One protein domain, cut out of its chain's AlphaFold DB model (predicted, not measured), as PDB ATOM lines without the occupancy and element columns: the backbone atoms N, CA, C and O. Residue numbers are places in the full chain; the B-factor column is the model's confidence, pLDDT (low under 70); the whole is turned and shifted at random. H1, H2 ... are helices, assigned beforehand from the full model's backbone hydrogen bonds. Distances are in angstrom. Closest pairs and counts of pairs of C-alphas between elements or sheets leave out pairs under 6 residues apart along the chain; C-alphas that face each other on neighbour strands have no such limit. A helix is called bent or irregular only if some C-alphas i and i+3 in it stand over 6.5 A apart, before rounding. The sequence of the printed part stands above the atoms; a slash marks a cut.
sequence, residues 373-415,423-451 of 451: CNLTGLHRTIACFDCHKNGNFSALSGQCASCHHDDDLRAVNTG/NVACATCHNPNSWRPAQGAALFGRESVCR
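This is residues 373 to 415 and 423 to 451 of the 451 residues of an uncharacterized protein of Deltaproteobacteria bacterium (UniProt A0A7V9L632). With little regular structure, the printed part is mostly a loose run of loops with one longer helix, H3, at one edge, and residues 410 to 415, of which 410 to 413 belong to H3, stick out free; two one-turn helices, H1 and H2, lie away from H3. The long stretch 423 to 451 folds back until residues 449 to 450 pair antiparallel with 373 to 374. The 72 printed residues hold H1, H2 and H3 in that order and no named strand; the class is all helix, with 22 residues in named elements. It is only just compact, close to loose, with a radius of gyration of the C-alphas of 13.1 A and spans of 37 by 29 by 22 A.

H3, residues 400 to 413, is 18.6 A long, from C-alpha 400 at (-40.368, 14.048, 17.268) to C-alpha 413 at (-24.055, 9.843, 9.468). It is irregular: C-alphas 403 and 406 are 8.1 A apart. H2 is residues 384 to 387; H1 is residues 377 to 380.

H3 and H2 are only just apart, their closest C-alphas 8.3 A from each other. H1 is apart from both. In H3, 6 of 10 O i to N i+4 pairs are within hydrogen-bond range; H1 and H2 are too short for such a pair.

Residues 416 to 422 are not printed; C-alphas 415 and 423 are 19.7 A apart across the cut. The link from H2 to H3 is long. Mean pLDDT of the printed part is 72.7, with residues 408 to 415 and 436 to 448 among those under 70.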
ATOM      1  N   CYS A 373     -52.048  19.516  24.530       85.38
ATOM      2  CA  CYS A 373     -50.616  19.272  24.365       85.38
ATOM      3  C   CYS A 373     -49.991  18.803  25.681       85.38
ATOM      4  O   CYS A 373     -49.656  19.582  26.569       85.38
ATOM      5  N   ASN A 374     -49.851  17.490  25.839       86.12
ATOM      6  CA  ASN A 374     -49.235  16.901  27.019       86.12
ATOM      7  C   ASN A 374     -47.728  16.757  26.800       86.12
ATOM      8  O   ASN A 374     -47.272  15.772  26.216       86.12
ATOM      9  N   LEU A 375     -46.970  17.760  27.248       86.56
ATOM     10  CA  LEU A 375     -45.511  17.760  27.177       86.56
ATOM     11  C   LEU A 375     -44.932  16.675  28.091       86.56
ATOM     12  O   LEU A 375     -45.252  16.602  29.280       86.56
ATOM     13  N   THR A 376     -44.033  15.852  27.555       83.44
ATOM     14  CA  THR A 376     -43.365  14.789  28.311       83.44
ATOM     15  C   THR A 376     -41.863  15.034  28.423       83.44
ATOM     16  O   THR A 376     -41.227  15.681  27.592       83.44
ATOM     17  N   GLY A 377     -41.288  14.512  29.504       84.19
ATOM     18  CA  GLY A 377     -39.863  14.619  29.800       84.19
ATOM     19  C   GLY A 377     -39.325  16.049  29.898       84.19
ATOM     20  O   GLY A 377     -39.982  16.892  30.517       84.19
ATOM     21  N   LEU A 378     -38.150  16.305  29.306       86.12
ATOM     22  CA  LEU A 378     -37.466  17.607  29.339       86.12
ATOM     23  C   LEU A 378     -38.229  18.715  28.600       86.12
ATOM     24  O   LEU A 378     -38.041  19.889  28.908       86.12
ATOM     25  N   HIS A 379     -39.160  18.378  27.702       87.25
ATOM     26  CA  HIS A 379     -39.999  19.381  27.034       87.25
ATOM     27  C   HIS A 379     -40.867  20.187  28.014       87.25
ATOM     28  O   HIS A 379     -41.332  21.265  27.670       87.25
ATOM     29  N   ARG A 380     -41.074  19.701  29.247       86.06
ATOM     30  CA  ARG A 380     -41.790  20.439  30.301       86.06
ATOM     31  C   ARG A 380     -40.972  21.557  30.947       86.06
ATOM     32  O   ARG A 380     -41.546  22.362  31.672       86.06
ATOM     33  N   THR A 381     -39.655  21.575  30.748       85.06
ATOM     34  CA  THR A 381     -38.735  22.465  31.476       85.06
ATOM     35  C   THR A 381     -38.026  23.482  30.586       85.06
ATOM     36  O   THR A 381     -37.269  24.298  31.101       85.06
ATOM     37  N   ILE A 382     -38.231  23.425  29.270       86.12
ATOM     38  CA  ILE A 382     -37.629  24.359  28.308       86.12
ATOM     39  C   ILE A 382     -38.438  25.655  28.204       86.12
ATOM     40  O   ILE A 382     -39.623  25.692  28.547       86.12
ATOM     41  N   ALA A 383     -37.797  26.734  27.752       86.62
ATOM     42  CA  ALA A 383     -38.470  28.017  27.613       86.62
ATOM     43  C   ALA A 383     -39.460  27.981  26.441       86.62
ATOM     44  O   ALA A 383     -39.234  27.313  25.434       86.62
ATOM     45  N   CYS A 384     -40.548  28.753  26.533       85.19
ATOM     46  CA  CYS A 384     -41.590  28.758  25.503       85.19
ATOM     47  C   CYS A 384     -41.031  29.046  24.101       85.19
ATOM     48  O   CYS A 384     -41.437  28.394  23.148       85.19
ATOM     49  N   PHE A 385     -40.087  29.987  23.984       85.94
ATOM     50  CA  PHE A 385     -39.495  30.409  22.708       85.94
ATOM     51  C   PHE A 385     -38.535  29.385  22.085       85.94
ATOM     52  O   PHE A 385     -38.241  29.500  20.895       85.94
ATOM     53  N   ASP A 386     -38.095  28.371  22.840       87.06
ATOM     54  CA  ASP A 386     -37.288  27.273  22.292       87.06
ATOM     55  C   ASP A 386     -38.139  26.388  21.361       87.06
ATOM     56  O   ASP A 386     -37.666  25.934  20.317       87.06
ATOM     57  N   CYS A 387     -39.425  26.217  21.697       85.25
ATOM     58  CA  CYS A 387     -40.428  25.569  20.846       85.25
ATOM     59  C   CYS A 387     -41.119  26.572  19.910       85.25
ATOM     60  O   CYS A 387     -41.168  26.386  18.695       85.25
ATOM     61  N   HIS A 388     -41.648  27.658  20.475       86.38
ATOM     62  CA  HIS A 388     -42.420  28.695  19.791       86.38
ATOM     63  C   HIS A 388     -41.509  29.794  19.248       86.38
ATOM     64  O   HIS A 388     -41.510  30.944  19.701       86.38
ATOM     65  N   LYS A 389     -40.698  29.414  18.257       82.69
ATOM     66  CA  LYS A 389     -39.736  30.311  17.610       82.69
ATOM     67  C   LYS A 389     -40.435  31.551  17.051       82.69
ATOM     68  O   LYS A 389     -41.547  31.478  16.526       82.69
ATOM     69  N   ASN A 390     -39.762  32.697  17.160       77.88
ATOM     70  CA  ASN A 390     -40.256  34.005  16.710       77.88
ATOM     71  C   ASN A 390     -41.608  34.422  17.326       77.88
ATOM     72  O   ASN A 390     -42.316  35.241  16.747       77.88
ATOM     73  N   GLY A 391     -41.983  33.852  18.479       76.62
ATOM     74  CA  GLY A 391     -43.262  34.137  19.131       76.62
ATOM     75  C   GLY A 391     -44.475  33.553  18.408       76.62
ATOM     76  O   GLY A 391     -45.594  33.996  18.655       76.62
ATOM     77  N   ASN A 392     -44.281  32.566  17.525       82.19
ATOM     78  CA  ASN A 392     -45.394  31.851  16.915       82.19
ATOM     79  C   ASN A 392     -45.927  30.762  17.861       82.19
ATOM     80  O   ASN A 392     -45.344  29.682  17.988       82.19
ATOM     81  N   PHE A 393     -47.070  31.043  18.485       82.69
ATOM     82  CA  PHE A 393     -47.767  30.131  19.396       82.69
ATOM     83  C   PHE A 393     -48.847  29.274  18.717       82.69
ATOM     84  O   PHE A 393     -49.720  28.728  19.390       82.69
ATOM     85  N   SER A 394     -48.805  29.137  17.386       78.31
ATOM     86  CA  SER A 394     -49.655  28.187  16.665       78.31
ATOM     87  C   SER A 394     -49.386  26.744  17.101       78.31
ATOM     88  O   SER A 394     -48.311  26.429  17.616       78.31
ATOM     89  N   ALA A 395     -50.343  25.851  16.832       77.94
ATOM     90  CA  ALA A 395     -50.180  24.426  17.093       77.94
ATOM     91  C   ALA A 395     -48.891  23.895  16.440       77.94
ATOM     92  O   ALA A 395     -48.671  24.065  15.239       77.94
ATOM     93  N   LEU A 396     -48.039  23.270  17.254       81.25
ATOM     94  CA  LEU A 396     -46.852  22.551  16.803       81.25
ATOM     95  C   LEU A 396     -47.184  21.064  16.706       81.25
ATOM     96  O   LEU A 396     -47.987  20.542  17.483       81.25
ATOM     97  N   SER A 397     -46.549  20.372  15.764       82.25
ATOM     98  CA  SER A 397     -46.653  18.918  15.703       82.25
ATOM     99  C   SER A 397     -45.963  18.303  16.922       82.25
ATOM    100  O   SER A 397     -44.831  18.646  17.247       82.25
ATOM    101  N   GLY A 398     -46.642  17.372  17.595       78.56
ATOM    102  CA  GLY A 398     -46.052  16.584  18.682       78.56
ATOM    103  C   GLY A 398     -45.071  15.505  18.203       78.56
ATOM    104  O   GLY A 398     -44.412  14.866  19.021       78.56
ATOM    105  N   GLN A 399     -44.965  15.289  16.885       79.31
ATOM    106  CA  GLN A 399     -44.077  14.281  16.310       79.31
ATOM    107  C   GLN A 399     -42.615  14.695  16.478       79.31
ATOM    108  O   GLN A 399     -42.229  15.788  16.059       79.31
ATOM    109  N   CYS A 400     -41.784  13.790  16.996       78.94
ATOM    110  CA  CYS A 400     -40.368  14.048  17.268       78.94
ATOM    111  C   CYS A 400     -39.637  14.633  16.045       78.94
ATOM    112  O   CYS A 400     -38.962  15.656  16.148       78.94
ATOM    113  N   ALA A 401     -39.845  14.029  14.871       78.31
ATOM    114  CA  ALA A 401     -39.194  14.420  13.621       78.31
ATOM    115  C   ALA A 401     -39.551  15.839  13.148       78.31
ATOM    116  O   ALA A 401     -38.792  16.427  12.388       78.31
ATOM    117  N   SER A 402     -40.667  16.419  13.601       80.12
ATOM    118  CA  SER A 402     -41.060  17.777  13.198       80.12
ATOM    119  C   SER A 402     -40.144  18.870  13.763       80.12
ATOM    120  O   SER A 402     -39.997  19.921  13.144       80.12
ATOM    121  N   CYS A 403     -39.492  18.603  14.898       82.00
ATOM    122  CA  CYS A 403     -38.546  19.518  15.545       82.00
ATOM    123  C   CYS A 403     -37.109  18.981  15.535       82.00
ATOM    124  O   CYS A 403     -36.163  19.763  15.487       82.00
ATOM    125  N   HIS A 404     -36.948  17.657  15.542       81.69
ATOM    126  CA  HIS A 404     -35.664  16.958  15.614       81.69
ATOM    127  C   HIS A 404     -35.258  16.311  14.279       81.69
ATOM    128  O   HIS A 404     -34.511  15.337  14.265       81.69
ATOM    129  N   HIS A 405     -35.736  16.839  13.145       78.44
ATOM    130  CA  HIS A 405     -35.384  16.323  11.814       78.44
ATOM    131  C   HIS A 405     -33.866  16.254  11.601       78.44
ATOM    132  O   HIS A 405     -33.334  15.231  11.181       78.44
ATOM    133  N   ASP A 406     -33.146  17.318  11.961       78.06
ATOM    134  CA  ASP A 406     -31.694  17.350  11.788       78.06
ATOM    135  C   ASP A 406     -30.973  16.373  12.731       78.06
ATOM    136  O   ASP A 406     -29.883  15.903  12.407       78.06
ATOM    137  N   ASP A 407     -31.555  16.062  13.896       74.88
ATOM    138  CA  ASP A 407     -31.019  15.041  14.807       74.88
ATOM    139  C   ASP A 407     -31.157  13.637  14.201       74.88
ATOM    140  O   ASP A 407     -30.210  12.851  14.276       74.88
ATOM    141  N   ASP A 408     -32.286  13.354  13.544       67.75
ATOM    142  CA  ASP A 408     -32.528  12.117  12.786       67.75
ATOM    143  C   ASP A 408     -31.529  11.974  11.621       67.75
ATOM    144  O   ASP A 408     -30.828  10.965  11.508       67.75
ATOM    145  N   LEU A 409     -31.336  13.036  10.826       68.25
ATOM    146  CA  LEU A 409     -30.352  13.056   9.735       68.25
ATOM    147  C   LEU A 409     -28.902  12.875  10.226       68.25
ATOM    148  O   LEU A 409     -28.088  12.224   9.563       68.25
ATOM    149  N   ARG A 410     -28.551  13.439  11.391       67.94
ATOM    150  CA  ARG A 410     -27.213  13.288  11.996       67.94
ATOM    151  C   ARG A 410     -26.955  11.876  12.526       67.94
ATOM    152  O   ARG A 410     -25.810  11.413  12.466       67.94
ATOM    153  N   ALA A 411     -27.978  11.179  13.017       62.75
ATOM    154  CA  ALA A 411     -27.842   9.821  13.545       62.75
ATOM    155  C   ALA A 411     -27.412   8.809  12.465       62.75
ATOM    156  O   ALA A 411     -26.619   7.908  12.743       62.75
ATOM    157  N   VAL A 412     -27.858   9.001  11.218       60.66
ATOM    158  CA  VAL A 412     -27.478   8.159  10.067       60.66
ATOM    159  C   VAL A 412     -25.992   8.315   9.703       60.66
ATOM    160  O   VAL A 412     -25.348   7.349   9.302       60.66
ATOM    161  N   ASN A 413     -25.421   9.508   9.895       55.91
ATOM    162  CA  ASN A 413     -24.055   9.843   9.468       55.91
ATOM    163  C   ASN A 413     -22.962   9.581  10.521       55.91
ATOM    164  O   ASN A 413     -21.779   9.726  10.218       55.91
ATOM    165  N   THR A 414     -23.319   9.200  11.751       55.28
ATOM    166  CA  THR A 414     -22.370   9.044  12.877       55.28
ATOM    167  C   THR A 414     -22.112   7.589  13.293       55.28
ATOM    168  O   THR A 414     -21.524   7.340  14.343       55.28
ATOM    169  N   GLY A 415     -22.501   6.613  12.464       51.59
ATOM    170  CA  GLY A 415     -22.239   5.185  12.713       51.59
ATOM    171  C   GLY A 415     -23.166   4.534  13.748       51.59
ATOM    172  O   GLY A 415     -22.843   3.471  14.276       51.59
ATOM    173  N   ASN A 423     -40.315   4.693   9.034       54.34
ATOM    174  CA  ASN A 423     -41.702   4.442   9.462       54.34
ATOM    175  C   ASN A 423     -41.791   3.904  10.904       54.34
ATOM    176  O   ASN A 423     -42.858   3.488  11.354       54.34
ATOM    177  N   VAL A 424     -40.678   3.895  11.645       62.47
ATOM    178  CA  VAL A 424     -40.641   3.488  13.057       62.47
ATOM    179  C   VAL A 424     -40.730   4.737  13.930       62.47
ATOM    180  O   VAL A 424     -39.910   5.642  13.803       62.47
ATOM    181  N   ALA A 425     -41.719   4.791  14.823       71.25
ATOM    182  CA  ALA A 425     -41.888   5.907  15.752       71.25
ATOM    183  C   ALA A 425     -40.685   6.012  16.707       71.25
ATOM    184  O   ALA A 425     -40.334   5.025  17.362       71.25
ATOM    185  N   CYS A 426     -40.093   7.205  16.832       74.75
ATOM    186  CA  CYS A 426     -38.895   7.470  17.641       74.75
ATOM    187  C   CYS A 426     -39.059   6.997  19.098       74.75
ATOM    188  O   CYS A 426     -38.128   6.447  19.692       74.75
ATOM    189  N   ALA A 427     -40.273   7.131  19.644       74.00
ATOM    190  CA  ALA A 427     -40.635   6.701  20.997       74.00
ATOM    191  C   ALA A 427     -40.544   5.181  21.249       74.00
ATOM    192  O   ALA A 427     -40.655   4.743  22.392       74.00
ATOM    193  N   THR A 428     -40.329   4.369  20.209       72.19
ATOM    194  CA  THR A 428     -40.086   2.922  20.348       72.19
ATOM    195  C   THR A 428     -38.708   2.634  20.950       72.19
ATOM    196  O   THR A 428     -38.531   1.628  21.633       72.19
ATOM    197  N   CYS A 429     -37.736   3.523  20.717       72.06
ATOM    198  CA  CYS A 429     -36.338   3.340  21.123       72.06
ATOM    199  C   CYS A 429     -35.825   4.467  22.033       72.06
ATOM    200  O   CYS A 429     -34.952   4.228  22.872       72.06
ATOM    201  N   HIS A 430     -36.357   5.683  21.876       75.56
ATOM    202  CA  HIS A 430     -35.915   6.886  22.580       75.56
ATOM    203  C   HIS A 430     -36.954   7.357  23.598       75.56
ATOM    204  O   HIS A 430     -38.159   7.272  23.373       75.56
ATOM    205  N   ASN A 431     -36.478   7.911  24.716       76.50
ATOM    206  CA  ASN A 431     -37.318   8.610  25.684       76.50
ATOM    207  C   ASN A 431     -37.006  10.121  25.691       76.50
ATOM    208  O   ASN A 431     -35.841  10.503  25.527       76.50
ATOM    209  N   PRO A 432     -38.005  10.980  25.973       77.94
ATOM    210  CA  PRO A 432     -37.864  12.440  25.950       77.94
ATOM    211  C   PRO A 432     -37.056  13.023  27.127       77.94
ATOM    212  O   PRO A 432     -36.992  14.238  27.286       77.94
ATOM    213  N   ASN A 433     -36.474  12.184  27.996       78.75
ATOM    214  CA  ASN A 433     -35.645  12.632  29.121       78.75
ATOM    215  C   ASN A 433     -34.143  12.538  28.844       78.75
ATOM    216  O   ASN A 433     -33.378  13.339  29.362       78.75
ATOM    217  N   SER A 434     -33.705  11.517  28.107       73.06
ATOM    218  CA  SER A 434     -32.279  11.167  28.010       73.06
ATOM    219  C   SER A 434     -31.800  10.853  26.598       73.06
ATOM    220  O   SER A 434     -30.594  10.752  26.402       73.06
ATOM    221  N   TRP A 435     -32.713  10.673  25.633       70.38
ATOM    222  CA  TRP A 435     -32.425  10.384  24.218       70.38
ATOM    223  C   TRP A 435     -31.442   9.219  23.946       70.38
ATOM    224  O   TRP A 435     -30.970   9.035  22.827       70.38
ATOM    225  N   ARG A 436     -31.144   8.380  24.947       62.00
ATOM    226  CA  ARG A 436     -30.297   7.185  24.819       62.00
ATOM    227  C   ARG A 436     -31.124   5.985  24.337       62.00
ATOM    228  O   ARG A 436     -32.292   5.907  24.721       62.00
ATOM    229  N   PRO A 437     -30.545   5.040  23.561       56.91
ATOM    230  CA  PRO A 437     -31.228   3.793  23.221       56.91
ATOM    231  C   PRO A 437     -31.598   3.072  24.517       56.91
ATOM    232  O   PRO A 437     -30.728   2.735  25.326       56.91
ATOM    233  N   ALA A 438     -32.894   2.913  24.765       52.06
ATOM    234  CA  ALA A 438     -33.357   2.375  26.027       52.06
ATOM    235  C   ALA A 438     -33.150   0.852  26.068       52.06
ATOM    236  O   ALA A 438     -33.686   0.102  25.254       52.06
ATOM    237  N   GLN A 439     -32.348   0.388  27.026       52.94
ATOM    238  CA  GLN A 439     -32.180  -1.034  27.309       52.94
ATOM    239  C   GLN A 439     -33.474  -1.572  27.947       52.94
ATOM    240  O   GLN A 439     -33.709  -1.371  29.133       52.94
ATOM    241  N   GLY A 440     -34.313  -2.259  27.167       50.75
ATOM    242  CA  GLY A 440     -35.417  -3.078  27.684       50.75
ATOM    243  C   GLY A 440     -36.818  -2.480  27.511       50.75
ATOM    244  O   GLY A 440     -37.117  -1.376  27.953       50.75
ATOM    245  N   ALA A 441     -37.692  -3.269  26.884       44.84
ATOM    246  CA  ALA A 441     -38.947  -2.875  26.243       44.84
ATOM    247  C   ALA A 441     -40.143  -2.492  27.149       44.84
ATOM    248  O   ALA A 441     -41.278  -2.512  26.681       44.84
ATOM    249  N   ALA A 442     -39.958  -2.193  28.438       47.00
ATOM    250  CA  ALA A 442     -41.079  -2.292  29.385       47.00
ATOM    251  C   ALA A 442     -41.630  -0.978  29.969       47.00
ATOM    252  O   ALA A 442     -42.690  -1.019  30.586       47.00
ATOM    253  N   LEU A 443     -40.988   0.184  29.798       49.34
ATOM    254  CA  LEU A 443     -41.450   1.434  30.432       49.34
ATOM    255  C   LEU A 443     -41.114   2.666  29.575       49.34
ATOM    256  O   LEU A 443     -40.232   3.449  29.924       49.34
ATOM    257  N   PHE A 444     -41.789   2.851  28.438       52.59
ATOM    258  CA  PHE A 444     -41.480   3.976  27.547       52.59
ATOM    259  C   PHE A 444     -42.471   5.133  27.667       52.59
ATOM    260  O   PHE A 444     -43.684   4.986  27.498       52.59
ATOM    261  N   GLY A 445     -41.913   6.308  27.977       54.69
ATOM    262  CA  GLY A 445     -42.602   7.589  27.951       54.69
ATOM    263  C   GLY A 445     -42.985   7.945  26.520       54.69
ATOM    264  O   GLY A 445     -42.145   7.939  25.627       54.69
ATOM    265  N   ARG A 446     -44.272   8.224  26.323       62.72
ATOM    266  CA  ARG A 446     -44.867   8.555  25.026       62.72
ATOM    267  C   ARG A 446     -44.350   9.909  24.519       62.72
ATOM    268  O   ARG A 446     -43.962  10.759  25.327       62.72
ATOM    269  N   GLU A 447     -44.377  10.095  23.197       67.31
ATOM    270  CA  GLU A 447     -44.177  11.401  22.548       67.31
ATOM    271  C   GLU A 447     -45.053  12.466  23.219       67.31
ATOM    272  O   GLU A 447     -46.112  12.141  23.770       67.31
ATOM    273  N   SER A 448     -44.622  13.731  23.189       69.56
ATOM    274  CA  SER A 448     -45.509  14.827  23.577       69.56
ATOM    275  C   SER A 448     -46.736  14.773  22.668       69.56
ATOM    276  O   SER A 448     -46.623  14.869  21.449       69.56
ATOM    277  N   VAL A 449     -47.918  14.564  23.242       70.31
ATOM    278  CA  VAL A 449     -49.148  14.414  22.456       70.31
ATOM    279  C   VAL A 449     -49.815  15.771  22.385       70.31
ATOM    280  O   VAL A 449     -50.372  16.194  23.391       70.31
ATOM    281  N   CYS A 450     -49.754  16.419  21.225       69.44
ATOM    282  CA  CYS A 450     -50.387  17.709  20.946       69.44
ATOM    283  C   CYS A 450     -51.431  17.483  19.848       69.44
ATOM    284  O   CYS A 450     -51.067  17.157  18.719       69.44
ATOM    285  N   ARG A 451     -52.711  17.487  20.244       60.31
ATOM    286  CA  ARG A 451     -53.871  17.152  19.399       60.31
ATOM    287  C   ARG A 451     -54.567  18.378  18.843       60.31
ATOM    288  O   ARG A 451     -54.700  19.352  19.612       60.31
TER     289      ARG A 451